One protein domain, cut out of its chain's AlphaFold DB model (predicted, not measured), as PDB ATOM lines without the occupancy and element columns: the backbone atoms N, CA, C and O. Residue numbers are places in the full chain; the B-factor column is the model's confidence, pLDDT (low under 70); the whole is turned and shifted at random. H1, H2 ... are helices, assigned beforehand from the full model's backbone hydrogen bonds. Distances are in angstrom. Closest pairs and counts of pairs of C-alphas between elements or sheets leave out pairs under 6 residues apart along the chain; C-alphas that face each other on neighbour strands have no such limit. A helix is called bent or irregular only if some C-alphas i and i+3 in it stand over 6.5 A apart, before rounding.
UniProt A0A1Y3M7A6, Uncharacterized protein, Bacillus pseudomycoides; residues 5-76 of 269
ATOM      1  N   ASN A   5      31.032-123.959 -21.745       82.88
ATOM      2  CA  ASN A   5      31.278-122.910 -20.755       82.88
ATOM      3  C   ASN A   5      31.594-121.538 -21.372       82.88
ATOM      4  O   ASN A   5      31.219-120.514 -20.804       82.88
ATOM      5  N   ASP A   6      32.250-121.503 -22.532       84.00
ATOM      6  CA  ASP A   6      32.554-120.253 -23.231       84.00
ATOM      7  C   ASP A   6      31.294-119.638 -23.836       84.00
ATOM      8  O   ASP A   6      31.150-118.416 -23.814       84.00
ATOM      9  N   LEU A   7      30.372-120.472 -24.328       88.06
ATOM     10  CA  LEU A   7      29.081-120.017 -24.843       88.06
ATOM     11  C   LEU A   7      28.251-119.361 -23.732       88.06
ATOM     12  O   LEU A   7      27.870-118.201 -23.861       88.06
ATOM     13  N   LEU A   8      28.085-120.049 -22.598       88.06
ATOM     14  CA  LEU A   8      27.365-119.516 -21.435       88.06
ATOM     15  C   LEU A   8      27.986-118.218 -20.906       88.06
ATOM     16  O   LEU A   8      27.286-117.326 -20.432       88.06
ATOM     17  N   ARG A   9      29.317-118.098 -20.965       90.38
ATOM     18  CA  ARG A   9      30.014-116.870 -20.568       90.38
ATOM     19  C   ARG A   9      29.705-115.710 -21.517       90.38
ATOM     20  O   ARG A   9      29.494-114.603 -21.032       90.38
ATOM     21  N   ARG A  10      29.654-115.955 -22.832       91.44
ATOM     22  CA  ARG A  10      29.296-114.931 -23.831       91.44
ATOM     23  C   ARG A  10      27.851-114.470 -23.681       91.44
ATOM     24  O   ARG A  10      27.611-113.272 -23.717       91.44
ATOM     25  N   GLU A  11      26.916-115.387 -23.449       93.81
ATOM     26  CA  GLU A  11      25.504-115.041 -23.217       93.81
ATOM     27  C   GLU A  11      25.344-114.166 -21.962       93.81
ATOM     28  O   GLU A  11      24.651-113.149 -21.989       93.81
ATOM     29  N   LYS A  12      26.081-114.471 -20.884       94.38
ATOM     30  CA  LYS A  12      26.120-113.610 -19.690       94.38
ATOM     31  C   LYS A  12      26.717-112.241 -19.966       94.38
ATOM     32  O   LYS A  12      26.200-111.249 -19.463       94.38
ATOM     33  N   GLU A  13      27.799-112.173 -20.737       95.56
ATOM     34  CA  GLU A  13      28.395-110.898 -21.142       95.56
ATOM     35  C   GLU A  13      27.405-110.048 -21.948       95.56
ATOM     36  O   GLU A  13      27.249-108.860 -21.667       95.56
ATOM     37  N   GLU A  14      26.687-110.656 -22.893       95.06
ATOM     38  CA  GLU A  14      25.653-109.983 -23.678       95.06
ATOM     39  C   GLU A  14      24.555-109.400 -22.774       95.06
ATOM     40  O   GLU A  14      24.206-108.223 -22.903       95.06
ATOM     41  N   GLY A  15      24.073-110.187 -21.805       95.50
ATOM     42  CA  GLY A  15      23.095-109.737 -20.816       95.50
ATOM     43  C   GLY A  15      23.599-108.565 -19.968       95.50
ATOM     44  O   GLY A  15      22.892-107.569 -19.801       95.50
ATOM     45  N   ILE A  16      24.848-108.629 -19.491       96.88
ATOM     46  CA  ILE A  16      25.493-107.550 -18.724       96.88
ATOM     47  C   ILE A  16      25.575-106.262 -19.547       96.88
ATOM     48  O   ILE A  16      25.166-105.205 -19.067       96.88
ATOM     49  N   ARG A  17      26.077-106.335 -20.784       96.50
ATOM     50  CA  ARG A  17      26.212-105.168 -21.669       96.50
ATOM     51  C   ARG A  17      24.854-104.561 -22.017       96.50
ATOM     52  O   ARG A  17      24.707-103.343 -22.013       96.50
ATOM     53  N   ALA A  18      23.837-105.387 -22.269       95.81
ATOM     54  CA  ALA A  18      22.469-104.917 -22.488       95.81
ATOM     55  C   ALA A  18      21.900-104.191 -21.256       95.81
ATOM     56  O   ALA A  18      21.317-103.116 -21.394       95.81
ATOM     57  N   ALA A  19      22.133-104.717 -20.050       96.88
ATOM     58  CA  ALA A  19      21.736-104.057 -18.809       96.88
ATOM     59  C   ALA A  19      22.442-102.707 -18.606       96.88
ATOM     60  O   ALA A  19      21.794-101.735 -18.224       96.88
ATOM     61  N   ILE A  20      23.745-102.619 -18.896       96.00
ATOM     62  CA  ILE A  20      24.505-101.360 -18.829       96.00
ATOM     63  C   ILE A  20      23.933-100.331 -19.813       96.00
ATOM     64  O   ILE A  20      23.640 -99.212 -19.399       96.00
ATOM     65  N   ARG A  21      23.696-100.715 -21.078       93.69
ATOM     66  CA  ARG A  21      23.083 -99.835 -22.091       93.69
ATOM     67  C   ARG A  21      21.705 -99.332 -21.675       93.69
ATOM     68  O   ARG A  21      21.394 -98.163 -21.867       93.69
ATOM     69  N   HIS A  22      20.885-100.195 -21.080       94.50
ATOM     70  CA  HIS A  22      19.558 -99.811 -20.594       94.50
ATOM     71  C   HIS A  22      19.622 -98.810 -19.438       94.50
ATOM     72  O   HIS A  22      18.844 -97.860 -19.396       94.50
ATOM     73  N   LEU A  23      20.553 -99.004 -18.501       92.62
ATOM     74  CA  LEU A  23      20.763 -98.084 -17.380       92.62
ATOM     75  C   LEU A  23      21.302 -96.725 -17.856       92.62
ATOM     76  O   LEU A  23      20.824 -95.693 -17.385       92.62
ATOM     77  N   ASP A  24      22.218 -96.715 -18.828       89.56
ATOM     78  CA  ASP A  24      22.710 -95.485 -19.466       89.56
ATOM     79  C   ASP A  24      21.601 -94.759 -20.240       89.56
ATOM     80  O   ASP A  24      21.426 -93.553 -20.078       89.56
ATOM     81  N   GLY A  25      20.767 -95.492 -20.989       85.25
ATOM     82  CA  GLY A  25      19.597 -94.943 -21.686       85.25
ATOM     83  C   GLY A  25      18.558 -94.313 -20.749       85.25
ATOM     84  O   GLY A  25      17.805 -93.435 -21.161       85.25
ATOM     85  N   LYS A  26      18.549 -94.707 -19.468       88.00
ATOM     86  CA  LYS A  26      17.757 -94.079 -18.395       88.00
ATOM     87  C   LYS A  26      18.473 -92.914 -17.697       88.00
ATOM     88  O   LYS A  26      17.926 -92.349 -16.752       88.00
ATOM     89  N   GLY A  27      19.687 -92.562 -18.118       79.62
ATOM     90  CA  GLY A  27      20.488 -91.477 -17.547       79.62
ATOM     91  C   GLY A  27      21.182 -91.819 -16.223       79.62
ATOM     92  O   GLY A  27      21.571 -90.912 -15.487       79.62
ATOM     93  N   ILE A  28      21.336 -93.102 -15.878       82.88
ATOM     94  CA  ILE A  28      21.963 -93.517 -14.615       82.88
ATOM     95  C   ILE A  28      23.487 -93.526 -14.769       82.88
ATOM     96  O   ILE A  28      24.055 -94.412 -15.399       82.88
ATOM     97  N   LEU A  29      24.160 -92.568 -14.128       77.81
ATOM     98  CA  LEU A  29      25.617 -92.398 -14.236       77.81
ATOM     99  C   LEU A  29      26.428 -93.387 -13.378       77.81
ATOM    100  O   LEU A  29      27.511 -93.808 -13.775       77.81
ATOM    101  N   ASN A  30      25.912 -93.769 -12.205       86.75
ATOM    102  CA  ASN A  30      26.619 -94.625 -11.244       86.75
ATOM    103  C   ASN A  30      26.057 -96.051 -11.263       86.75
ATOM    104  O   ASN A  30      25.278 -96.448 -10.394       86.75
ATOM    105  N   ILE A  31      26.451 -96.819 -12.277       90.50
ATOM    106  CA  ILE A  31      25.995 -98.198 -12.480       90.50
ATOM    107  C   ILE A  31      26.683 -99.137 -11.474       90.50
ATOM    108  O   ILE A  31      27.903 -99.281 -11.469       90.50
ATOM    109  N   SER A  32      25.895 -99.810 -10.628       93.81
ATOM    110  CA  SER A  32      26.390-100.764  -9.620       93.81
ATOM    111  C   SER A  32      26.108-102.228  -9.986       93.81
ATOM    112  O   SER A  32      25.157-102.528 -10.708       93.81
ATOM    113  N   ASN A  33      26.854-103.175  -9.401       95.56
ATOM    114  CA  ASN A  33      26.642-104.620  -9.615       95.56
ATOM    115  C   ASN A  33      25.206-105.063  -9.295       95.56
ATOM    116  O   ASN A  33      24.663-105.944  -9.963       95.56
ATOM    117  N   LYS A  34      24.586-104.454  -8.275       96.62
ATOM    118  CA  LYS A  34      23.192-104.719  -7.898       96.62
ATOM    119  C   LYS A  34      22.226-104.250  -8.982       96.62
ATOM    120  O   LYS A  34      21.322-104.997  -9.342       96.62
ATOM    121  N   MET A  35      22.447-103.053  -9.524       96.25
ATOM    122  CA  MET A  35      21.635-102.513 -10.615       96.25
ATOM    123  C   MET A  35      21.747-103.376 -11.869       96.25
ATOM    124  O   MET A  35      20.718-103.732 -12.432       96.25
ATOM    125  N   ILE A  36      22.961-103.777 -12.258       96.19
ATOM    126  CA  ILE A  36      23.176-104.661 -13.414       96.19
ATOM    127  C   ILE A  36      22.455-105.993 -13.200       96.19
ATOM    128  O   ILE A  36      21.667-106.401 -14.042       96.19
ATOM    129  N   SER A  37      22.664-106.645 -12.053       96.81
ATOM    130  CA  SER A  37      22.034-107.935 -11.748       96.81
ATOM    131  C   SER A  37      20.507-107.870 -11.811       96.81
ATOM    132  O   SER A  37      19.893-108.697 -12.481       96.81
ATOM    133  N   ASN A  38      19.894-106.863 -11.181       97.25
ATOM    134  CA  ASN A  38      18.445-106.673 -11.237       97.25
ATOM    135  C   ASN A  38      17.973-106.409 -12.671       97.25
ATOM    136  O   ASN A  38      17.079-107.088 -13.157       97.25
ATOM    137  N   THR A  39      18.660-105.520 -13.386       97.12
ATOM    138  CA  THR A  39      18.299-105.161 -14.762       97.12
ATOM    139  C   THR A  39      18.407-106.352 -15.715       97.12
ATOM    140  O   THR A  39      17.574-106.490 -16.602       97.12
ATOM    141  N   THR A  40      19.374-107.262 -15.529       96.94
ATOM    142  CA  THR A  40      19.426-108.494 -16.336       96.94
ATOM    143  C   THR A  40      18.229-109.413 -16.095       96.94
ATOM    144  O   THR A  40      17.778-110.058 -17.035       96.94
ATOM    145  N   ARG A  41      17.681-109.461 -14.872       96.25
ATOM    146  CA  ARG A  41      16.460-110.230 -14.575       96.25
ATOM    147  C   ARG A  41      15.226-109.581 -15.186       96.25
ATOM    148  O   ARG A  41      14.382-110.291 -15.714       96.25
ATOM    149  N   ASP A  42      15.165-108.253 -15.151       96.12
ATOM    150  CA  ASP A  42      14.046-107.491 -15.705       96.12
ATOM    151  C   ASP A  42      14.012-107.565 -17.241       96.12
ATOM    152  O   ASP A  42      12.945-107.722 -17.828       96.12
ATOM    153  N   LEU A  43      15.174-107.475 -17.903       96.06
ATOM    154  CA  LEU A  43      15.277-107.530 -19.367       96.06
ATOM    155  C   LEU A  43      15.155-108.952 -19.927       96.06
ATOM    156  O   LEU A  43      14.672-109.128 -21.043       96.06
ATOM    157  N   PHE A  44      15.597-109.961 -19.172       96.38
ATOM    158  CA  PHE A  44      15.665-111.350 -19.630       96.38
ATOM    159  C   PHE A  44      15.010-112.320 -18.634       96.38
ATOM    160  O   PHE A  44      15.674-113.247 -18.166       96.38
ATOM    161  N   PRO A  45      13.715-112.168 -18.295       94.19
ATOM    162  CA  PRO A  45      13.077-112.946 -17.228       94.19
ATOM    163  C   PRO A  45      13.080-114.460 -17.487       94.19
ATOM    164  O   PRO A  45      13.223-115.241 -16.549       94.19
ATOM    165  N   ASN A  46      13.005-114.868 -18.758       94.38
ATOM    166  CA  ASN A  46      12.932-116.273 -19.173       94.38
ATOM    167  C   ASN A  46      14.269-116.847 -19.680       94.38
ATOM    168  O   ASN A  46      14.337-118.029 -20.000       94.38
ATOM    169  N   ASP A  47      15.330-116.035 -19.757       93.19
ATOM    170  CA  ASP A  47      16.650-116.460 -20.239       93.19
ATOM    171  C   ASP A  47      17.682-116.374 -19.107       93.19
ATOM    172  O   ASP A  47      18.349-115.358 -18.882       93.19
ATOM    173  N   LEU A  48      17.819-117.485 -18.380       91.94
ATOM    174  CA  LEU A  48      18.747-117.615 -17.254       91.94
ATOM    175  C   LEU A  48      20.221-117.500 -17.668       91.94
ATOM    176  O   LEU A  48      21.072-117.223 -16.815       91.94
ATOM    177  N   ASN A  49      20.543-117.704 -18.947       92.44
ATOM    178  CA  ASN A  49      21.912-117.588 -19.428       92.44
ATOM    179  C   ASN A  49      22.320-116.129 -19.614       92.44
ATOM    180  O   ASN A  49      23.498-115.829 -19.458       92.44
ATOM    181  N   LYS A  50      21.377-115.212 -19.853       94.44
ATOM    182  CA  LYS A  50      21.637-113.760 -19.893       94.44
ATOM    183  C   LYS A  50      21.519-113.086 -18.524       94.44
ATOM    184  O   LYS A  50      21.992-111.965 -18.337       94.44
ATOM    185  N   GLN A  51      20.950-113.774 -17.536       95.50
ATOM    186  CA  GLN A  51      20.900-113.295 -16.158       95.50
ATOM    187  C   GLN A  51      22.235-113.480 -15.425       95.50
ATOM    188  O   GLN A  51      22.913-114.513 -15.519       95.50
ATOM    189  N   ILE A  52      22.586-112.499 -14.588       95.56
ATOM    190  CA  ILE A  52      23.738-112.608 -13.694       95.56
ATOM    191  C   ILE A  52      23.391-112.222 -12.260       95.56
ATOM    192  O   ILE A  52      22.714-111.233 -11.996       95.56
ATOM    193  N   ALA A  53      23.883-113.006 -11.299       94.62
ATOM    194  CA  ALA A  53      23.759-112.697  -9.879       94.62
ATOM    195  C   ALA A  53      24.855-111.720  -9.425       94.62
ATOM    196  O   ALA A  53      26.015-111.858  -9.826       94.62
ATOM    197  N   VAL A  54      24.525-110.824  -8.490       94.62
ATOM    198  CA  VAL A  54      25.471-109.867  -7.876       94.62
ATOM    199  C   VAL A  54      26.753-110.549  -7.393       94.62
ATOM    200  O   VAL A  54      27.850-110.095  -7.699       94.62
ATOM    201  N   ASN A  55      26.635-111.689  -6.705       92.31
ATOM    202  CA  ASN A  55      27.796-112.435  -6.208       92.31
ATOM    203  C   ASN A  55      28.725-112.908  -7.332       92.31
ATOM    204  O   ASN A  55      29.934-112.964  -7.135       92.31
ATOM    205  N   THR A  56      28.183-113.228  -8.509       91.31
ATOM    206  CA  THR A  56      28.995-113.651  -9.656       91.31
ATOM    207  C   THR A  56      29.758-112.467 -10.247       91.31
ATOM    208  O   THR A  56      30.949-112.609 -10.501       91.31
ATOM    209  N   LEU A  57      29.110-111.302 -10.388       90.88
ATOM    210  CA  LEU A  57      29.760-110.055 -10.815       90.88
ATOM    211  C   LEU A  57      30.874-109.623  -9.849       90.88
ATOM    212  O   LEU A  57      31.944-109.219 -10.288       90.88
ATOM    213  N   SER A  58      30.636-109.730  -8.537       89.56
ATOM    214  CA  SER A  58      31.569-109.238  -7.517       89.56
ATOM    215  C   SER A  58      32.715-110.201  -7.190       89.56
ATOM    216  O   SER A  58      33.798-109.741  -6.834       89.56
ATOM    217  N   LYS A  59      32.484-111.523  -7.239       91.06
ATOM    218  CA  LYS A  59      33.444-112.525  -6.733       91.06
ATOM    219  C   LYS A  59      34.229-113.260  -7.817       91.06
ATOM    220  O   LYS A  59      35.290-113.789  -7.512       91.06
ATOM    221  N   LYS A  60      33.735-113.343  -9.060       92.69
ATOM    222  CA  LYS A  60      34.473-114.021 -10.137       92.69
ATOM    223  C   LYS A  60      35.387-113.038 -10.855       92.69
ATOM    224  O   LYS A  60      34.905-112.080 -11.458       92.69
ATOM    225  N   GLU A  61      36.682-113.343 -10.856       92.50
ATOM    226  CA  GLU A  61      37.737-112.463 -11.371       92.50
ATOM    227  C   GLU A  61      37.497-112.007 -12.813       92.50
ATOM    228  O   GLU A  61      37.650-110.832 -13.128       92.50
ATOM    229  N   TYR A  62      37.019-112.910 -13.674       93.44
ATOM    230  CA  TYR A  62      36.703-112.582 -15.064       93.44
ATOM    231  C   TYR A  62      35.703-111.423 -15.192       93.44
ATOM    232  O   TYR A  62      35.954-110.475 -15.927       93.44
ATOM    233  N   TYR A  63      34.583-111.458 -14.465       93.38
ATOM    234  CA  TYR A  63      33.581-110.392 -14.559       93.38
ATOM    235  C   TYR A  63      34.041-109.141 -13.816       93.38
ATOM    236  O   TYR A  63      33.920-108.042 -14.344       93.38
ATOM    237  N   LYS A  64      34.623-109.309 -12.624       92.44
ATOM    238  CA  LYS A  64      35.111-108.204 -11.792       92.44
ATOM    239  C   LYS A  64      36.140-107.336 -12.525       92.44
ATOM    240  O   LYS A  64      36.047-106.115 -12.470       92.44
ATOM    241  N   SER A  65      37.086-107.962 -13.225       92.25
ATOM    242  CA  SER A  65      38.145-107.265 -13.969       92.25
ATOM    243  C   SER A  65      37.644-106.570 -15.240       92.25
ATOM    244  O   SER A  65      38.168-105.521 -15.605       92.25
ATOM    245  N   ASN A  66      36.614-107.109 -15.903       93.00
ATOM    246  CA  ASN A  66      36.105-106.564 -17.167       93.00
ATOM    247  C   ASN A  66      34.925-105.592 -17.006       93.00
ATOM    248  O   ASN A  66      34.642-104.829 -17.926       93.00
ATOM    249  N   LEU A  67      34.253-105.572 -15.851       92.25
ATOM    250  CA  LEU A  67      33.014-104.811 -15.670       92.25
ATOM    251  C   LEU A  67      33.176-103.313 -15.930       92.25
ATOM    252  O   LEU A  67      32.373-102.724 -16.648       92.25
ATOM    253  N   GLN A  68      34.227-102.704 -15.378       89.81
ATOM    254  CA  GLN A  68      34.492-101.277 -15.563       89.81
ATOM    255  C   GLN A  68      34.742-100.940 -17.038       89.81
ATOM    256  O   GLN A  68      34.245 -99.934 -17.538       89.81
ATOM    257  N   LYS A  69      35.458-101.819 -17.750       90.94
ATOM    258  CA  LYS A  69      35.711-101.679 -19.185       90.94
ATOM    259  C   LYS A  69      34.404-101.722 -19.979       90.94
ATOM    260  O   LYS A  69      34.188-100.857 -20.818       90.94
ATOM    261  N   TRP A  70      33.508-102.662 -19.677       92.88
ATOM    262  CA  TRP A  70      32.196-102.729 -20.327       92.88
ATOM    263  C   TRP A  70      31.328-101.509 -20.015       92.88
ATOM    264  O   TRP A  70      30.687-100.981 -20.914       92.88
ATOM    265  N   ILE A  71      31.344-101.009 -18.774       89.75
ATOM    266  CA  ILE A  71      30.644 -99.764 -18.428       89.75
ATOM    267  C   ILE A  71      31.162 -98.614 -19.295       89.75
ATOM    268  O   ILE A  71      30.367 -97.897 -19.889       89.75
ATOM    269  N   GLU A  72      32.478 -98.448 -19.421       87.12
ATOM    270  CA  GLU A  72      33.073 -97.378 -20.231       87.12
ATOM    271  C   GLU A  72      32.796 -97.510 -21.734       87.12
ATOM    272  O   GLU A  72      32.573 -96.490 -22.391       87.12
ATOM    273  N   GLU A  73      32.808 -98.737 -22.263       86.62
ATOM    274  CA  GLU A  73      32.499 -99.044 -23.664       86.62
ATOM    275  C   GLU A  73      31.046 -98.701 -24.006       86.62
ATOM    276  O   GLU A  73      30.802 -97.992 -24.980       86.62
ATOM    277  N   GLU A  74      30.092 -99.152 -23.191       86.75
ATOM    278  CA  GLU A  74      28.663 -99.009 -23.490       86.75
ATOM    279  C   GLU A  74      28.121 -97.598 -23.183       86.75
ATOM    280  O   GLU A  74      27.205 -97.138 -23.855       86.75
ATOM    281  N   THR A  75      28.686 -96.883 -22.200       81.06
ATOM    282  CA  THR A  75      28.242 -95.519 -21.811       81.06
ATOM    283  C   THR A  75      28.941 -94.392 -22.587       81.06
ATOM    284  O   THR A  75      28.596 -93.206 -22.466       81.06
ATOM    285  N   GLY A  76      30.012 -94.720 -23.323       72.38
ATOM    286  CA  GLY A  76      30.880 -93.742 -23.981       72.38
ATOM    287  C   GLY A  76      31.572 -92.768 -23.014       72.38
ATOM    288  O   GLY A  76      32.059 -91.716 -23.444       72.38
TER     289      GLY A  76
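AT A GLANCE: This is residues 5 to 76 of the 269 residues of an uncharacterized protein of Bacillus pseudomycoides (UniProt A0A1Y3M7A6). One long helix, H1, runs along the length of the domain; H2 crosses it, H4 slants over its last part, and short H3 on the far side from H1 joins H2 to H4, with H3 and H4 meeting at a corner. The four helices touch in a ring, H1 to H2 to H3 to H4 and back to H1. The printed part has 72 residues with four named helices, H1 H2 H3 H4 along the chain, and no named strand; its class is all helix. It is compact, with a radius of gyration of the C-alphas of 11.0 A and spans of 32 by 27 by 19 A.

IN THESE COORDINATES: H1, residues 5 to 25, begins at C-alpha 5 (31.278, -122.910, -20.755) and is 30.3 A long. H2, residues 33 to 43, measures 15.3 A, and H3 is residues 54 to 59. H4, residues 61 to 75, measures 22.1 A and ends at C-alpha 75 (28.242, -95.519, -21.811); it is irregular, with C-alphas 65 and 68 7.2 A apart.

HOW THE PARTS SIT: H1, with residues 15 to 23 alone, touches H2 about perpendicular at 85 degrees; the closest C-alphas, of Ala 19 and Thr 39, are 5.4 A apart. H2 and H3 form a helical hairpin and touch at a steep tilt of 42 degrees, opposite ways, closest at the C-alphas of Ser 37 and Val 54, 5.5 A. H3 and H4 touch only at the corner, closest at the C-alphas of Leu 57 and Tyr 63, 5.4 A. Residues 70 to 75 of H4 touch residues 17 to 24 of H1, the same way at 38 degrees, only just steep; the closest C-alphas, of Arg 21 and Glu 74, are 5.8 A apart. H1 and H3 are apart, as are H2 and H4. Every O i to N i+4 pair is within hydrogen-bond range in H1, H2 and H3, and 9 of 11 are in H4.

THE WHOLE: The C-alphas farthest apart, of Asn 5 and Gly 27, are 33.4 A apart. The printed part has no cut and no long link. Its mean pLDDT is 91.8, and no printed residue is under 70.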